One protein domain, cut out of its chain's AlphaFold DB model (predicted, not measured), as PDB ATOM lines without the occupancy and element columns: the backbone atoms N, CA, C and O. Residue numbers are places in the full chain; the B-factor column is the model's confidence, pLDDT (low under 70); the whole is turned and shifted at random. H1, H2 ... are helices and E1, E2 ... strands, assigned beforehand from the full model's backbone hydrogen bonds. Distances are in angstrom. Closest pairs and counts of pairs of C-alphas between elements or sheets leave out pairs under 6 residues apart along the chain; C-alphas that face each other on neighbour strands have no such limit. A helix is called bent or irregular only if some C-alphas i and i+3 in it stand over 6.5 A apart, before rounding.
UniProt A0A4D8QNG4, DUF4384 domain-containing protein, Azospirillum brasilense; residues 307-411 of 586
ATOM      1  N   ALA A 307     102.204 187.020  40.363       63.09
ATOM      2  CA  ALA A 307     102.910 187.105  39.083       63.09
ATOM      3  C   ALA A 307     104.420 186.827  39.221       63.09
ATOM      4  O   ALA A 307     105.029 186.319  38.290       63.09
ATOM      5  N   VAL A 308     105.006 187.138  40.380       67.88
ATOM      6  CA  VAL A 308     106.440 187.020  40.688       67.88
ATOM      7  C   VAL A 308     106.804 185.629  41.225       67.88
ATOM      8  O   VAL A 308     107.843 185.092  40.849       67.88
ATOM      9  N   GLY A 309     105.948 185.008  42.049       72.00
ATOM     10  CA  GLY A 309     106.260 183.739  42.722       72.00
ATOM     11  C   GLY A 309     106.634 182.588  41.778       72.00
ATOM     12  O   GLY A 309     107.716 182.016  41.901       72.00
ATOM     13  N   THR A 310     105.776 182.257  40.805       77.19
ATOM     14  CA  THR A 310     106.021 181.116  39.898       77.19
ATOM     15  C   THR A 310     107.246 181.317  38.989       77.19
ATOM     16  O   THR A 310     108.027 180.374  38.846       77.19
ATOM     17  N   PRO A 311     107.489 182.508  38.396       78.56
ATOM     18  CA  PRO A 311     108.727 182.758  37.657       78.56
ATOM     19  C   PRO A 311     109.995 182.679  38.521       78.56
ATOM     20  O   PRO A 311     111.000 182.150  38.046       78.56
ATOM     21  N   MET A 312     109.961 183.145  39.780       81.19
ATOM     22  CA  MET A 312     111.138 183.100  40.662       81.19
ATOM     23  C   MET A 312     111.502 181.685  41.114       81.19
ATOM     24  O   MET A 312     112.685 181.363  41.100       81.19
ATOM     25  N   GLN A 313     110.536 180.806  41.406       83.62
ATOM     26  CA  GLN A 313     110.814 179.411  41.800       83.62
ATOM     27  C   GLN A 313     111.705 178.668  40.786       83.62
ATOM     28  O   GLN A 313     112.625 177.949  41.168       83.62
ATOM     29  N   LYS A 314     111.506 178.902  39.481       80.00
ATOM     30  CA  LYS A 314     112.359 178.335  38.422       80.00
ATOM     31  C   LYS A 314     113.783 178.920  38.418       80.00
ATOM     32  O   LYS A 314     114.722 178.247  37.996       80.00
ATOM     33  N   GLY A 315     113.946 180.164  38.865       83.19
ATOM     34  CA  GLY A 315     115.247 180.801  39.073       83.19
ATOM     35  C   GLY A 315     115.946 180.328  40.352       83.19
ATOM     36  O   GLY A 315     117.162 180.166  40.339       83.19
ATOM     37  N   GLU A 316     115.199 180.046  41.426       85.56
ATOM     38  CA  GLU A 316     115.720 179.595  42.731       85.56
ATOM     39  C   GLU A 316     116.526 178.284  42.634       85.56
ATOM     40  O   GLU A 316     117.541 178.137  43.314       85.56
ATOM     41  N   GLU A 317     116.142 177.353  41.754       82.69
ATOM     42  CA  GLU A 317     116.916 176.127  41.493       82.69
ATOM     43  C   GLU A 317     118.210 176.402  40.705       82.69
ATOM     44  O   GLU A 317     119.263 175.815  40.966       82.69
ATOM     45  N   GLN A 318     118.148 177.312  39.730       86.75
ATOM     46  CA  GLN A 318     119.251 177.571  38.801       86.75
ATOM     47  C   GLN A 318     120.316 178.492  39.401       86.75
ATOM     48  O   GLN A 318     121.501 178.325  39.115       86.75
ATOM     49  N   VAL A 319     119.915 179.439  40.255       92.75
ATOM     50  CA  VAL A 319     120.793 180.489  40.783       92.75
ATOM     51  C   VAL A 319     121.935 179.943  41.643       92.75
ATOM     52  O   VAL A 319     123.012 180.529  41.653       92.75
ATOM     53  N   PHE A 320     121.749 178.798  42.305       92.75
ATOM     54  CA  PHE A 320     122.786 178.143  43.115       92.75
ATOM     55  C   PHE A 320     123.675 177.156  42.338       92.75
ATOM     56  O   PHE A 320     124.577 176.558  42.925       92.75
ATOM     57  N   THR A 321     123.457 176.989  41.030       94.94
ATOM     58  CA  THR A 321     124.366 176.211  40.178       94.94
ATOM     59  C   THR A 321     125.491 177.115  39.673       94.94
ATOM     60  O   THR A 321     125.283 177.958  38.799       94.94
ATOM     61  N   LEU A 322     126.691 176.931  40.221       96.31
ATOM     62  CA  LEU A 322     127.873 177.733  39.910       96.31
ATOM     63  C   LEU A 322     128.329 177.545  38.459       96.31
ATOM     64  O   LEU A 322     128.240 176.450  37.900       96.31
ATOM     65  N   ASP A 323     128.891 178.598  37.871       96.25
ATOM     66  CA  ASP A 323     129.513 178.558  36.545       96.25
ATOM     67  C   ASP A 323     131.011 178.865  36.668       96.25
ATOM     68  O   ASP A 323     131.372 180.035  36.822       96.25
ATOM     69  N   PRO A 324     131.912 177.870  36.578       96.81
ATOM     70  CA  PRO A 324     133.343 178.143  36.625       96.81
ATOM     71  C   PRO A 324     133.830 178.925  35.393       96.81
ATOM     72  O   PRO A 324     134.920 179.484  35.428       96.81
ATOM     73  N   GLY A 325     133.021 179.056  34.334       96.38
ATOM     74  CA  GLY A 325     133.259 179.983  33.226       96.38
ATOM     75  C   GLY A 325     133.009 181.460  33.553       96.38
ATOM     76  O   GLY A 325     133.319 182.311  32.724       96.38
ATOM     77  N   ARG A 326     132.469 181.792  34.735       95.88
ATOM     78  CA  ARG A 326     132.223 183.174  35.178       95.88
ATOM     79  C   ARG A 326     133.202 183.589  36.279       95.88
ATOM     80  O   ARG A 326     133.316 182.931  37.310       95.88
ATOM     81  N   ALA A 327     133.885 184.709  36.063       96.50
ATOM     82  CA  ALA A 327     134.765 185.332  37.049       96.50
ATOM     83  C   ALA A 327     133.981 186.077  38.147       96.50
ATOM     84  O   ALA A 327     132.828 186.463  37.945       96.50
ATOM     85  N   GLY A 328     134.644 186.357  39.273       96.44
ATOM     86  CA  GLY A 328     134.112 187.199  40.352       96.44
ATOM     87  C   GLY A 328     133.273 186.455  41.397       96.44
ATOM     88  O   GLY A 328     133.364 185.238  41.546       96.44
ATOM     89  N   THR A 329     132.497 187.202  42.182       97.94
ATOM     90  CA  THR A 329     131.760 186.663  43.335       97.94
ATOM     91  C   THR A 329     130.604 185.761  42.904       97.94
ATOM     92  O   THR A 329     129.737 186.197  42.145       97.94
ATOM     93  N   GLN A 330     130.551 184.534  43.430       98.00
ATOM     94  CA  GLN A 330     129.421 183.620  43.259       98.00
ATOM     95  C   GLN A 330     128.944 183.057  44.607       98.00
ATOM     96  O   GLN A 330     129.729 182.576  45.421       98.00
ATOM     97  N   CYS A 331     127.637 183.110  44.836       97.25
ATOM     98  CA  CYS A 331     126.974 182.676  46.056       97.25
ATOM     99  C   CYS A 331     126.585 181.194  46.009       97.25
ATOM    100  O   CYS A 331     126.095 180.699  44.993       97.25
ATOM    101  N   VAL A 332     126.706 180.523  47.151       95.81
ATOM    102  CA  VAL A 332     126.231 179.162  47.417       95.81
ATOM    103  C   VAL A 332     125.302 179.151  48.631       95.81
ATOM    104  O   VAL A 332     125.393 180.010  49.510       95.81
ATOM    105  N   LYS A 333     124.391 178.177  48.675       93.69
ATOM    106  CA  LYS A 333     123.409 178.001  49.753       93.69
ATOM    107  C   LYS A 333     124.036 177.257  50.940       93.69
ATOM    108  O   LYS A 333     124.610 176.188  50.736       93.69
ATOM    109  N   SER A 334     123.890 177.772  52.166       93.44
ATOM    110  CA  SER A 334     124.343 177.075  53.383       93.44
ATOM    111  C   SER A 334     123.782 175.645  53.453       93.44
ATOM    112  O   SER A 334     122.609 175.403  53.166       93.44
ATOM    113  N   GLY A 335     124.645 174.677  53.778       90.31
ATOM    114  CA  GLY A 335     124.286 173.257  53.910       90.31
ATOM    115  C   GLY A 335     123.835 172.538  52.625       90.31
ATOM    116  O   GLY A 335     123.522 171.352  52.688       90.31
ATOM    117  N   GLY A 336     123.786 173.213  51.471       88.38
ATOM    118  CA  GLY A 336     123.350 172.623  50.205       88.38
ATOM    119  C   GLY A 336     124.473 171.922  49.434       88.38
ATOM    120  O   GLY A 336     125.631 172.338  49.477       88.38
ATOM    121  N   THR A 337     124.133 170.890  48.656       91.56
ATOM    122  CA  THR A 337     125.055 170.329  47.657       91.56
ATOM    123  C   THR A 337     125.264 171.338  46.529       91.56
ATOM    124  O   THR A 337     124.368 171.571  45.722       91.56
ATOM    125  N   VAL A 338     126.459 171.922  46.453       95.00
ATOM    126  CA  VAL A 338     126.834 172.838  45.368       95.00
ATOM    127  C   VAL A 338     127.100 172.057  44.084       95.00
ATOM    128  O   VAL A 338     127.842 171.071  44.086       95.00
ATOM    129  N   LEU A 339     126.510 172.524  42.983       96.81
ATOM    130  CA  LEU A 339     126.669 171.968  41.640       96.81
ATOM    131  C   LEU A 339     127.356 172.981  40.718       96.81
ATOM    132  O   LEU A 339     127.132 174.185  40.823       96.81
ATOM    133  N   LEU A 340     128.166 172.477  39.792       97.19
ATOM    134  CA  LEU A 340     128.919 173.227  38.792       97.19
ATOM    135  C   LEU A 340     128.375 172.899  37.399       97.19
ATOM    136  O   LEU A 340     128.493 171.759  36.931       97.19
ATOM    137  N   ARG A 341     127.799 173.888  36.711       96.38
ATOM    138  CA  ARG A 341     127.369 173.729  35.314       96.38
ATOM    139  C   ARG A 341     128.568 173.716  34.370       96.38
ATOM    140  O   ARG A 341     129.634 174.240  34.687       96.38
ATOM    141  N   LYS A 342     128.371 173.142  33.184       96.75
ATOM    142  CA  LYS A 342     129.354 173.174  32.100       96.75
ATOM    143  C   LYS A 342     129.584 174.632  31.651       96.75
ATOM    144  O   LYS A 342     128.594 175.292  31.326       96.75
ATOM    145  N   PRO A 343     130.837 175.125  31.579       96.31
ATOM    146  CA  PRO A 343     131.142 176.430  30.998       96.31
ATOM    147  C   PRO A 343     130.619 176.576  29.564       96.31
ATOM    148  O   PRO A 343     130.629 175.620  28.786       96.31
ATOM    149  N   ALA A 344     130.212 177.792  29.201       94.56
ATOM    150  CA  ALA A 344     129.885 178.133  27.814       94.56
ATOM    151  C   ALA A 344     131.139 178.230  26.921       94.56
ATOM    152  O   ALA A 344     131.066 177.955  25.726       94.56
ATOM    153  N   ASP A 345     132.288 178.590  27.502       95.06
ATOM    154  CA  ASP A 345     133.583 178.631  26.822       95.06
ATOM    155  C   ASP A 345     134.188 177.210  26.722       95.06
ATOM    156  O   ASP A 345     134.510 176.608  27.753       95.06
ATOM    157  N   PRO A 346     134.382 176.651  25.509       95.12
ATOM    158  CA  PRO A 346     134.977 175.327  25.340       95.12
ATOM    159  C   PRO A 346     136.469 175.277  25.710       95.12
ATOM    160  O   PRO A 346     136.986 174.190  25.960       95.12
ATOM    161  N   THR A 347     137.172 176.414  25.790       95.94
ATOM    162  CA  THR A 347     138.589 176.477  26.199       95.94
ATOM    163  C   THR A 347     138.800 176.259  27.703       95.94
ATOM    164  O   THR A 347     139.938 176.135  28.158       95.94
ATOM    165  N   LEU A 348     137.708 176.143  28.467       96.62
ATOM    166  CA  LEU A 348     137.666 175.759  29.881       96.62
ATOM    167  C   LEU A 348     137.228 174.297  30.093       96.62
ATOM    168  O   LEU A 348     136.726 173.959  31.161       96.62
ATOM    169  N   ILE A 349     137.346 173.418  29.089       96.25
ATOM    170  CA  ILE A 349     136.848 172.035  29.183       96.25
ATOM    171  C   ILE A 349     137.943 171.027  28.783       96.25
ATOM    172  O   ILE A 349     138.276 170.942  27.602       96.25
ATOM    173  N   PRO A 350     138.476 170.212  29.720       97.06
ATOM    174  CA  PRO A 350     138.253 170.242  31.174       97.06
ATOM    175  C   PRO A 350     138.700 171.551  31.850       97.06
ATOM    176  O   PRO A 350     139.603 172.230  31.365       97.06
ATOM    177  N   ALA A 351     138.098 171.861  33.001       97.81
ATOM    178  CA  ALA A 351     138.522 172.966  33.864       97.81
ATOM    179  C   ALA A 351     139.333 172.421  35.040       97.81
ATOM    180  O   ALA A 351     138.956 171.402  35.617       97.81
ATOM    181  N   THR A 352     140.371 173.132  35.461       98.38
ATOM    182  CA  THR A 352     141.066 172.863  36.726       98.38
ATOM    183  C   THR A 352     140.725 173.967  37.717       98.38
ATOM    184  O   THR A 352     141.007 175.137  37.456       98.38
ATOM    185  N   LEU A 353     140.131 173.602  38.852       98.38
ATOM    186  CA  LEU A 353     139.894 174.501  39.982       98.38
ATOM    187  C   LEU A 353     141.003 174.334  41.025       98.38
ATOM    188  O   LEU A 353     141.361 173.206  41.360       98.38
ATOM    189  N   ARG A 354     141.516 175.440  41.574       98.12
ATOM    190  CA  ARG A 354     142.448 175.450  42.718       98.12
ATOM    191  C   ARG A 354     142.109 176.605  43.655       98.12
ATOM    192  O   ARG A 354     142.083 177.753  43.209       98.12
ATOM    193  N   ALA A 355     141.882 176.305  44.932       97.44
ATOM    194  CA  ALA A 355     141.654 177.321  45.958       97.44
ATOM    195  C   ALA A 355     142.950 178.087  46.267       97.44
ATOM    196  O   ALA A 355     144.025 177.495  46.369       97.44
ATOM    197  N   GLU A 356     142.865 179.407  46.403       94.88
ATOM    198  CA  GLU A 356     144.026 180.237  46.723       94.88
ATOM    199  C   GLU A 356     144.507 179.950  48.156       94.88
ATOM    200  O   GLU A 356     143.707 179.734  49.063       94.88
ATOM    201  N   GLY A 357     145.827 179.880  48.353       93.88
ATOM    202  CA  GLY A 357     146.432 179.462  49.626       93.88
ATOM    203  C   GLY A 357     146.450 177.947  49.885       93.88
ATOM    204  O   GLY A 357     147.036 177.527  50.880       93.88
ATOM    205  N   HIS A 358     145.882 177.120  48.999       92.00
ATOM    206  CA  HIS A 358     145.873 175.660  49.123       92.00
ATOM    207  C   HIS A 358     146.554 174.973  47.928       92.00
ATOM    208  O   HIS A 358     146.414 175.389  46.780       92.00
ATOM    209  N   GLU A 359     147.261 173.868  48.184       92.44
ATOM    210  CA  GLU A 359     147.862 173.044  47.121       92.44
ATOM    211  C   GLU A 359     146.819 172.197  46.368       92.44
ATOM    212  O   GLU A 359     147.023 171.837  45.206       92.44
ATOM    213  N   ALA A 360     145.685 171.912  47.020       93.81
ATOM    214  CA  ALA A 360     144.605 171.100  46.478       93.81
ATOM    215  C   ALA A 360     144.014 171.705  45.194       93.81
ATOM    216  O   ALA A 360     143.608 172.870  45.147       93.81
ATOM    217  N   ALA A 361     143.939 170.881  44.150       97.12
ATOM    218  CA  ALA A 361     143.349 171.226  42.868       97.12
ATOM    219  C   ALA A 361     142.536 170.047  42.325       97.12
ATOM    220  O   ALA A 361     142.921 168.892  42.503       97.12
ATOM    221  N   ALA A 362     141.435 170.345  41.639       98.00
ATOM    222  CA  ALA A 362     140.508 169.357  41.102       98.00
ATOM    223  C   ALA A 362     140.220 169.620  39.619       98.00
ATOM    224  O   ALA A 362     139.904 170.747  39.228       98.00
ATOM    225  N   THR A 363     140.302 168.572  38.799       97.94
ATOM    226  CA  THR A 363     140.056 168.639  37.351       97.94
ATOM    227  C   THR A 363     138.645 168.154  37.027       97.94
ATOM    228  O   THR A 363     138.320 166.984  37.215       97.94
ATOM    229  N   LEU A 364     137.810 169.051  36.511       97.75
ATOM    230  CA  LEU A 364     136.400 168.833  36.205       97.75
ATOM    231  C   LEU A 364     136.190 168.380  34.757       97.75
ATOM    232  O   LEU A 364     136.780 168.926  33.820       97.75
ATOM    233  N   ARG A 365     135.283 167.417  34.565       96.69
ATOM    234  CA  ARG A 365     134.819 166.930  33.258       96.69
ATOM    235  C   ARG A 365     133.291 166.877  33.264       96.69
ATOM    236  O   ARG A 365     132.709 166.325  34.188       96.69
ATOM    237  N   TRP A 366     132.653 167.449  32.243       96.00
ATOM    238  CA  TRP A 366     131.190 167.528  32.124       96.00
ATOM    239  C   TRP A 366     130.665 166.549  31.075       96.00
ATOM    240  O   TRP A 366     130.397 166.924  29.927       96.00
ATOM    241  N   ASP A 367     130.519 165.286  31.466       91.00
ATOM    242  CA  ASP A 367     130.016 164.247  30.572       91.00
ATOM    243  C   ASP A 367     128.554 164.513  30.189       91.00
ATOM    244  O   ASP A 367     127.683 164.741  31.032       91.00
ATOM    245  N   LYS A 368     128.293 164.549  28.875       87.12
ATOM    246  CA  LYS A 368     126.980 164.844  28.260       87.12
ATOM    247  C   LYS A 368     126.316 166.156  28.733       87.12
ATOM    248  O   LYS A 368     125.137 166.368  28.473       87.12
ATOM    249  N   GLY A 369     127.069 167.060  29.368       83.31
ATOM    250  CA  GLY A 369     126.564 168.334  29.895       83.31
ATOM    251  C   GLY A 369     125.856 168.256  31.253       83.31
ATOM    252  O   GLY A 369     125.318 169.272  31.688       83.31
ATOM    253  N   ALA A 370     125.870 167.104  31.934       91.12
ATOM    254  CA  ALA A 370     125.365 166.993  33.302       91.12
ATOM    255  C   ALA A 370     126.175 167.883  34.264       91.12
ATOM    256  O   ALA A 370     127.385 168.035  34.096       91.12
ATOM    257  N   ALA A 371     125.522 168.472  35.269       94.88
ATOM    258  CA  ALA A 371     126.207 169.263  36.291       94.88
ATOM    259  C   ALA A 371     127.058 168.366  37.208       94.88
ATOM    260  O   ALA A 371     126.668 167.246  37.535       94.88
ATOM    261  N   VAL A 372     128.215 168.873  37.631       97.12
ATOM    262  CA  VAL A 372     129.207 168.137  38.434       97.12
ATOM    263  C   VAL A 372     129.152 168.656  39.877       97.12
ATOM    264  O   VAL A 372     129.075 169.871  40.057       97.12
ATOM    265  N   PRO A 373     129.166 167.807  40.922       97.06
ATOM    266  CA  PRO A 373     129.212 168.285  42.304       97.06
ATOM    267  C   PRO A 373     130.522 169.026  42.604       97.06
ATOM    268  O   PRO A 373     131.554 168.759  41.989       97.06
ATOM    269  N   TRP A 374     130.491 169.940  43.576       97.31
ATOM    270  CA  TRP A 374     131.699 170.618  44.049       97.31
ATOM    271  C   TRP A 374     132.761 169.609  44.548       97.31
ATOM    272  O   TRP A 374     132.410 168.715  45.328       97.31
ATOM    273  N   PRO A 375     134.039 169.730  44.131       97.69
ATOM    274  CA  PRO A 375     135.118 168.843  44.571       97.69
ATOM    275  C   PRO A 375     135.292 168.833  46.091       97.69
ATOM    276  O   PRO A 375     135.362 169.886  46.723       97.69
ATOM    277  N   ARG A 376     135.399 167.643  46.693       96.62
ATOM    278  CA  ARG A 376     135.539 167.479  48.155       96.62
ATOM    279  C   ARG A 376     136.911 167.914  48.670       96.62
ATOM    280  O   ARG A 376     137.090 168.134  49.861       96.62
ATOM    281  N   GLU A 377     137.863 168.022  47.756       96.12
ATOM    282  CA  GLU A 377     139.254 168.402  47.958       96.12
ATOM    283  C   GLU A 377     139.414 169.928  48.064       96.12
ATOM    284  O   GLU A 377     140.457 170.408  48.506       96.12
ATOM    285  N   LEU A 378     138.396 170.699  47.656       97.19
ATOM    286  CA  LEU A 378     138.407 172.159  47.665       97.19
ATOM    287  C   LEU A 378     137.528 172.711  48.799       97.19
ATOM    288  O   LEU A 378     136.349 172.353  48.872       97.19
ATOM    289  N   PRO A 379     138.048 173.619  49.648       95.38
ATOM    290  CA  PRO A 379     137.272 174.204  50.732       95.38
ATOM    291  C   PRO A 379     136.053 174.975  50.210       95.38
ATOM    292  O   PRO A 379     136.081 175.579  49.138       95.38
ATOM    293  N   MET A 380     134.986 174.966  51.006       93.94
ATOM    294  CA  MET A 380     133.738 175.683  50.747       93.94
ATOM    295  C   MET A 380     133.409 176.556  51.963       93.94
ATOM    296  O   MET A 380     132.516 176.250  52.749       93.94
ATOM    297  N   ALA A 381     134.194 177.618  52.148       95.25
ATOM    298  CA  ALA A 381     133.979 178.624  53.181       95.25
ATOM    299  C   ALA A 381     133.556 179.959  52.549       95.25
ATOM    300  O   ALA A 381     133.727 180.186  51.348       95.25
ATOM    301  N   ASP A 382     133.002 180.863  53.358       96.94
ATOM    302  CA  ASP A 382     132.729 182.217  52.884       96.94
ATOM    303  C   ASP A 382     134.042 182.952  52.573       96.94
ATOM    304  O   ASP A 382     135.001 182.894  53.344       96.94
ATOM    305  N   GLY A 383     134.100 183.613  51.418       97.00
ATOM    306  CA  GLY A 383     135.291 184.309  50.941       97.00
ATOM    307  C   GLY A 383     136.356 183.413  50.295       97.00
ATOM    308  O   GLY A 383     137.398 183.940  49.916       97.00
ATOM    309  N   THR A 384     136.137 182.098  50.130       97.06
ATOM    310  CA  THR A 384     137.110 181.227  49.441       97.06
ATOM    311  C   THR A 384     137.314 181.678  47.991       97.06
ATOM    312  O   THR A 384     136.420 181.538  47.154       97.06
ATOM    313  N   ALA A 385     138.506 182.190  47.681       97.75
ATOM    314  CA  ALA A 385     138.933 182.478  46.318       97.75
ATOM    315  C   ALA A 385     139.403 181.192  45.621       97.75
ATOM    316  O   ALA A 385     140.163 180.400  46.183       97.75
ATOM    317  N   VAL A 386     138.940 180.974  44.390       98.06
ATOM    318  CA  VAL A 386     139.242 179.792  43.577       98.06
ATOM    319  C   VAL A 386     139.668 180.235  42.186       98.06
ATOM    320  O   VAL A 386     138.896 180.824  41.430       98.06
ATOM    321  N   SER A 387     140.911 179.924  41.836       98.12
ATOM    322  CA  SER A 387     141.447 180.104  40.489       98.12
ATOM    323  C   SER A 387     140.891 179.040  39.537       98.12
ATOM    324  O   SER A 387     140.789 177.862  39.895       98.12
ATOM    325  N   VAL A 388     140.537 179.459  38.319       98.25
ATOM    326  CA  VAL A 388     140.023 178.597  37.246       98.25
ATOM    327  C   VAL A 388     141.028 178.577  36.100       98.25
ATOM    328  O   VAL A 388     141.336 179.617  35.516       98.25
ATOM    329  N   ALA A 389     141.525 177.393  35.751       98.25
ATOM    330  CA  ALA A 389     142.441 177.177  34.635       98.25
ATOM    331  C   ALA A 389     141.835 176.274  33.552       98.25
ATOM    332  O   ALA A 389     141.008 175.409  33.839       98.25
ATOM    333  N   GLY A 390     142.262 176.479  32.303       97.94
ATOM    334  CA  GLY A 390     141.893 175.619  31.174       97.94
ATOM    335  C   GLY A 390     142.773 174.361  31.044       97.94
ATOM    336  O   GLY A 390     143.678 174.146  31.859       97.94
ATOM    337  N   PRO A 391     142.576 173.555  29.982       97.56
ATOM    338  CA  PRO A 391     143.358 172.341  29.713       97.56
ATOM    339  C   PRO A 391     144.857 172.588  29.489       97.56
ATOM    340  O   PRO A 391     145.664 171.680  29.657       97.56
ATOM    341  N   ASP A 392     145.242 173.815  29.127       97.12
ATOM    342  CA  ASP A 392     146.632 174.266  28.988       97.12
ATOM    343  C   ASP A 392     147.280 174.671  30.329       97.12
ATOM    344  O   ASP A 392     148.382 175.222  30.345       97.12
ATOM    345  N   GLY A 393     146.590 174.450  31.453       96.94
ATOM    346  CA  GLY A 393     147.051 174.792  32.799       96.94
ATOM    347  C   GLY A 393     147.100 176.295  33.089       96.94
ATOM    348  O   GLY A 393     147.503 176.690  34.184       96.94
ATOM    349  N   ARG A 394     146.691 177.152  32.143       97.50
ATOM    350  CA  ARG A 394     146.696 178.606  32.322       97.50
ATOM    351  C   ARG A 394     145.434 179.048  33.045       97.50
ATOM    352  O   ARG A 394     144.325 178.799  32.569       97.50
ATOM    353  N   VAL A 395     145.618 179.743  34.167       97.62
ATOM    354  CA  VAL A 395     144.537 180.452  34.864       97.62
ATOM    355  C   VAL A 395     143.924 181.478  33.906       97.62
ATOM    356  O   VAL A 395     144.649 182.250  33.279       97.62
ATOM    357  N   ARG A 396     142.595 181.461  33.776       97.62
ATOM    358  CA  ARG A 396     141.822 182.439  32.994       97.62
ATOM    359  C   ARG A 396     141.317 183.569  33.884       97.62
ATOM    360  O   ARG A 396     141.431 184.735  33.519       97.62
ATOM    361  N   HIS A 397     140.817 183.211  35.063       97.94
ATOM    362  CA  HIS A 397     140.263 184.113  36.071       97.94
ATOM    363  C   HIS A 397     140.188 183.412  37.434       97.94
ATOM    364  O   HIS A 397     140.455 182.214  37.541       97.94
ATOM    365  N   SER A 398     139.785 184.149  38.466       97.31
ATOM    366  CA  SER A 398     139.326 183.593  39.739       97.31
ATOM    367  C   SER A 398     137.845 183.903  39.977       97.31
ATOM    368  O   SER A 398     137.263 184.818  39.379       97.31
ATOM    369  N   LEU A 399     137.228 183.099  40.837       97.25
ATOM    370  CA  LEU A 399     135.908 183.329  41.417       97.25
ATOM    371  C   LEU A 399     136.017 183.346  42.945       97.25
ATOM    372  O   LEU A 399     136.899 182.696  43.505       97.25
ATOM    373  N   THR A 400     135.124 184.067  43.617       98.06
ATOM    374  CA  THR A 400     135.083 184.137  45.087       98.06
ATOM    375  C   THR A 400     133.772 183.554  45.576       98.06
ATOM    376  O   THR A 400     132.708 184.087  45.261       98.06
ATOM    377  N   LEU A 401     133.833 182.474  46.352       97.69
ATOM    378  CA  LEU A 401     132.647 181.884  46.959       97.69
ATOM    379  C   LEU A 401     132.098 182.783  48.070       97.69
ATOM    380  O   LEU A 401     132.850 183.288  48.906       97.69
ATOM    381  N   ARG A 402     130.775 182.935  48.113       97.81
ATOM    382  CA  ARG A 402     130.040 183.481  49.259       97.81
ATOM    383  C   ARG A 402     129.028 182.464  49.759       97.81
ATOM    384  O   ARG A 402     128.254 181.944  48.964       97.81
ATOM    385  N   VAL A 403     129.003 182.181  51.054       96.06
ATOM    386  CA  VAL A 403     128.043 181.241  51.648       96.06
ATOM    387  C   VAL A 403     126.897 182.049  52.238       96.06
ATOM    388  O   VAL A 403     127.029 182.622  53.318       96.06
ATOM    389  N   ILE A 404     125.760 182.101  51.540       95.25
ATOM    390  CA  ILE A 404     124.565 182.757  52.076       95.25
ATOM    391  C   ILE A 404     123.725 181.763  52.872       95.25
ATOM    392  O   ILE A 404     123.504 180.625  52.450       95.25
ATOM    393  N   ALA A 405     123.229 182.211  54.024       90.56
ATOM    394  CA  ALA A 405     122.279 181.444  54.814       90.56
ATOM    395  C   ALA A 405     121.019 181.152  53.978       90.56
ATOM    396  O   ALA A 405     120.384 182.074  53.458       90.56
ATOM    397  N   ALA A 406     120.662 179.874  53.857       72.88
ATOM    398  CA  ALA A 406     119.348 179.398  53.425       72.88
ATOM    399  C   ALA A 406     118.250 179.771  54.432       72.88
ATOM    400  O   ALA A 406     117.075 179.898  54.099       72.88
ATOM    401  N   ASP A 407     118.679 179.893  55.681       77.06
ATOM    402  CA  ASP A 407     117.927 180.080  56.899       77.06
ATOM    403  C   ASP A 407     116.974 181.282  56.761       77.06
ATOM    404  O   ASP A 407     117.363 182.380  56.340       77.06
ATOM    405  N   GLY A 408     115.696 181.056  57.076       72.69
ATOM    406  CA  GLY A 408     114.623 182.045  56.943       72.69
ATOM    407  C   GLY A 408     114.024 182.209  55.538       72.69
ATOM    408  O   GLY A 408     112.957 182.801  55.443       72.69
ATOM    409  N   ILE A 409     114.630 181.669  54.470       75.81
ATOM    410  CA  ILE A 409     114.064 181.749  53.111       75.81
ATOM    411  C   ILE A 409     113.083 180.589  52.892       75.81
ATOM    412  O   ILE A 409     113.473 179.486  52.497       75.81
ATOM    413  N   ALA A 410     111.797 180.829  53.144       73.38
ATOM    414  CA  ALA A 410     110.727 179.921  52.746       73.38
ATOM    415  C   ALA A 410     110.534 179.926  51.218       73.38
ATOM    416  O   ALA A 410     110.844 180.899  50.525       73.38
ATOM    417  N   ALA A 411     109.996 178.828  50.682       69.75
ATOM    418  CA  ALA A 411     109.762 178.677  49.248       69.75
ATOM    419  C   ALA A 411     108.840 179.789  48.712       69.75
ATOM    420  O   ALA A 411     107.730 179.975  49.213       69.75
TER     421      ALA A 411
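Overview. This is residues 307 to 411 of the 586 residues of the protein "DUF4384 domain-containing protein" of Azospirillum brasilense (UniProt A0A4D8QNG4). A strongly twisted, curved sheet of five strands forms a trough, and unnamed stretches run along its hollow side, tied to each other by short pairings of residues 321 to 322, 339 to 340 and 372 to 373. One helix, H1, lies off one end and lengthens the outline. The printed part has 105 residues, in chain order H1 E1 E2 E3 E4 E5; the mixed sheet runs E1 E5 E4 E2 E3. The class is mixed, helices and strands, with 43 residues in named elements, under half; the whole is compact, with a radius of gyration of the C-alphas of 14.3 A, yet elongated, 46 by 29 by 21 A.

Along the chain. E5, residues 395 to 404, is the longest strand at 26.5 A; its last C-alpha is at (124.565, 182.757, 52.076). E1, residues 328 to 333, spans 17.0 A, E4, 385 to 389, 13.3 A, E2, 351 to 355, 13.2 A, and E3, 361 to 364, 9.9 A. H1, residues 307 to 319, spans 19.1 A from C-alpha 307 at (102.910, 187.105, 39.083); it is only just irregular, with C-alphas 307 and 310 6.8 A apart.

Arrangement. E5 is parallel to edge strand E1, with N 330 and O 400 at 2.9 A. E5 and E4 form a hairpin, with N 386 and O 399 at 2.8 A. E4 is antiparallel to E2, with N 387 and O 354 at 2.8 A. E2 and edge strand E3 form a hairpin, with N 364 and O 351 at 2.8 A. H1 is only just not on the sheet, with 4 pairs of C-alphas within 10 A. In H1, 4 of 9 O i to N i+4 pairs and 4 of 10 O i to N i+3 pairs are within hydrogen-bond range.

Size, cuts and confidence. The C-alphas of Ala 307 and Glu 359, the farthest apart, are 47.8 A apart. The printed part has no cut. The links E1 to E2 and E3 to E4 are long. Residues 307 to 308 and 411 have pLDDT under 70.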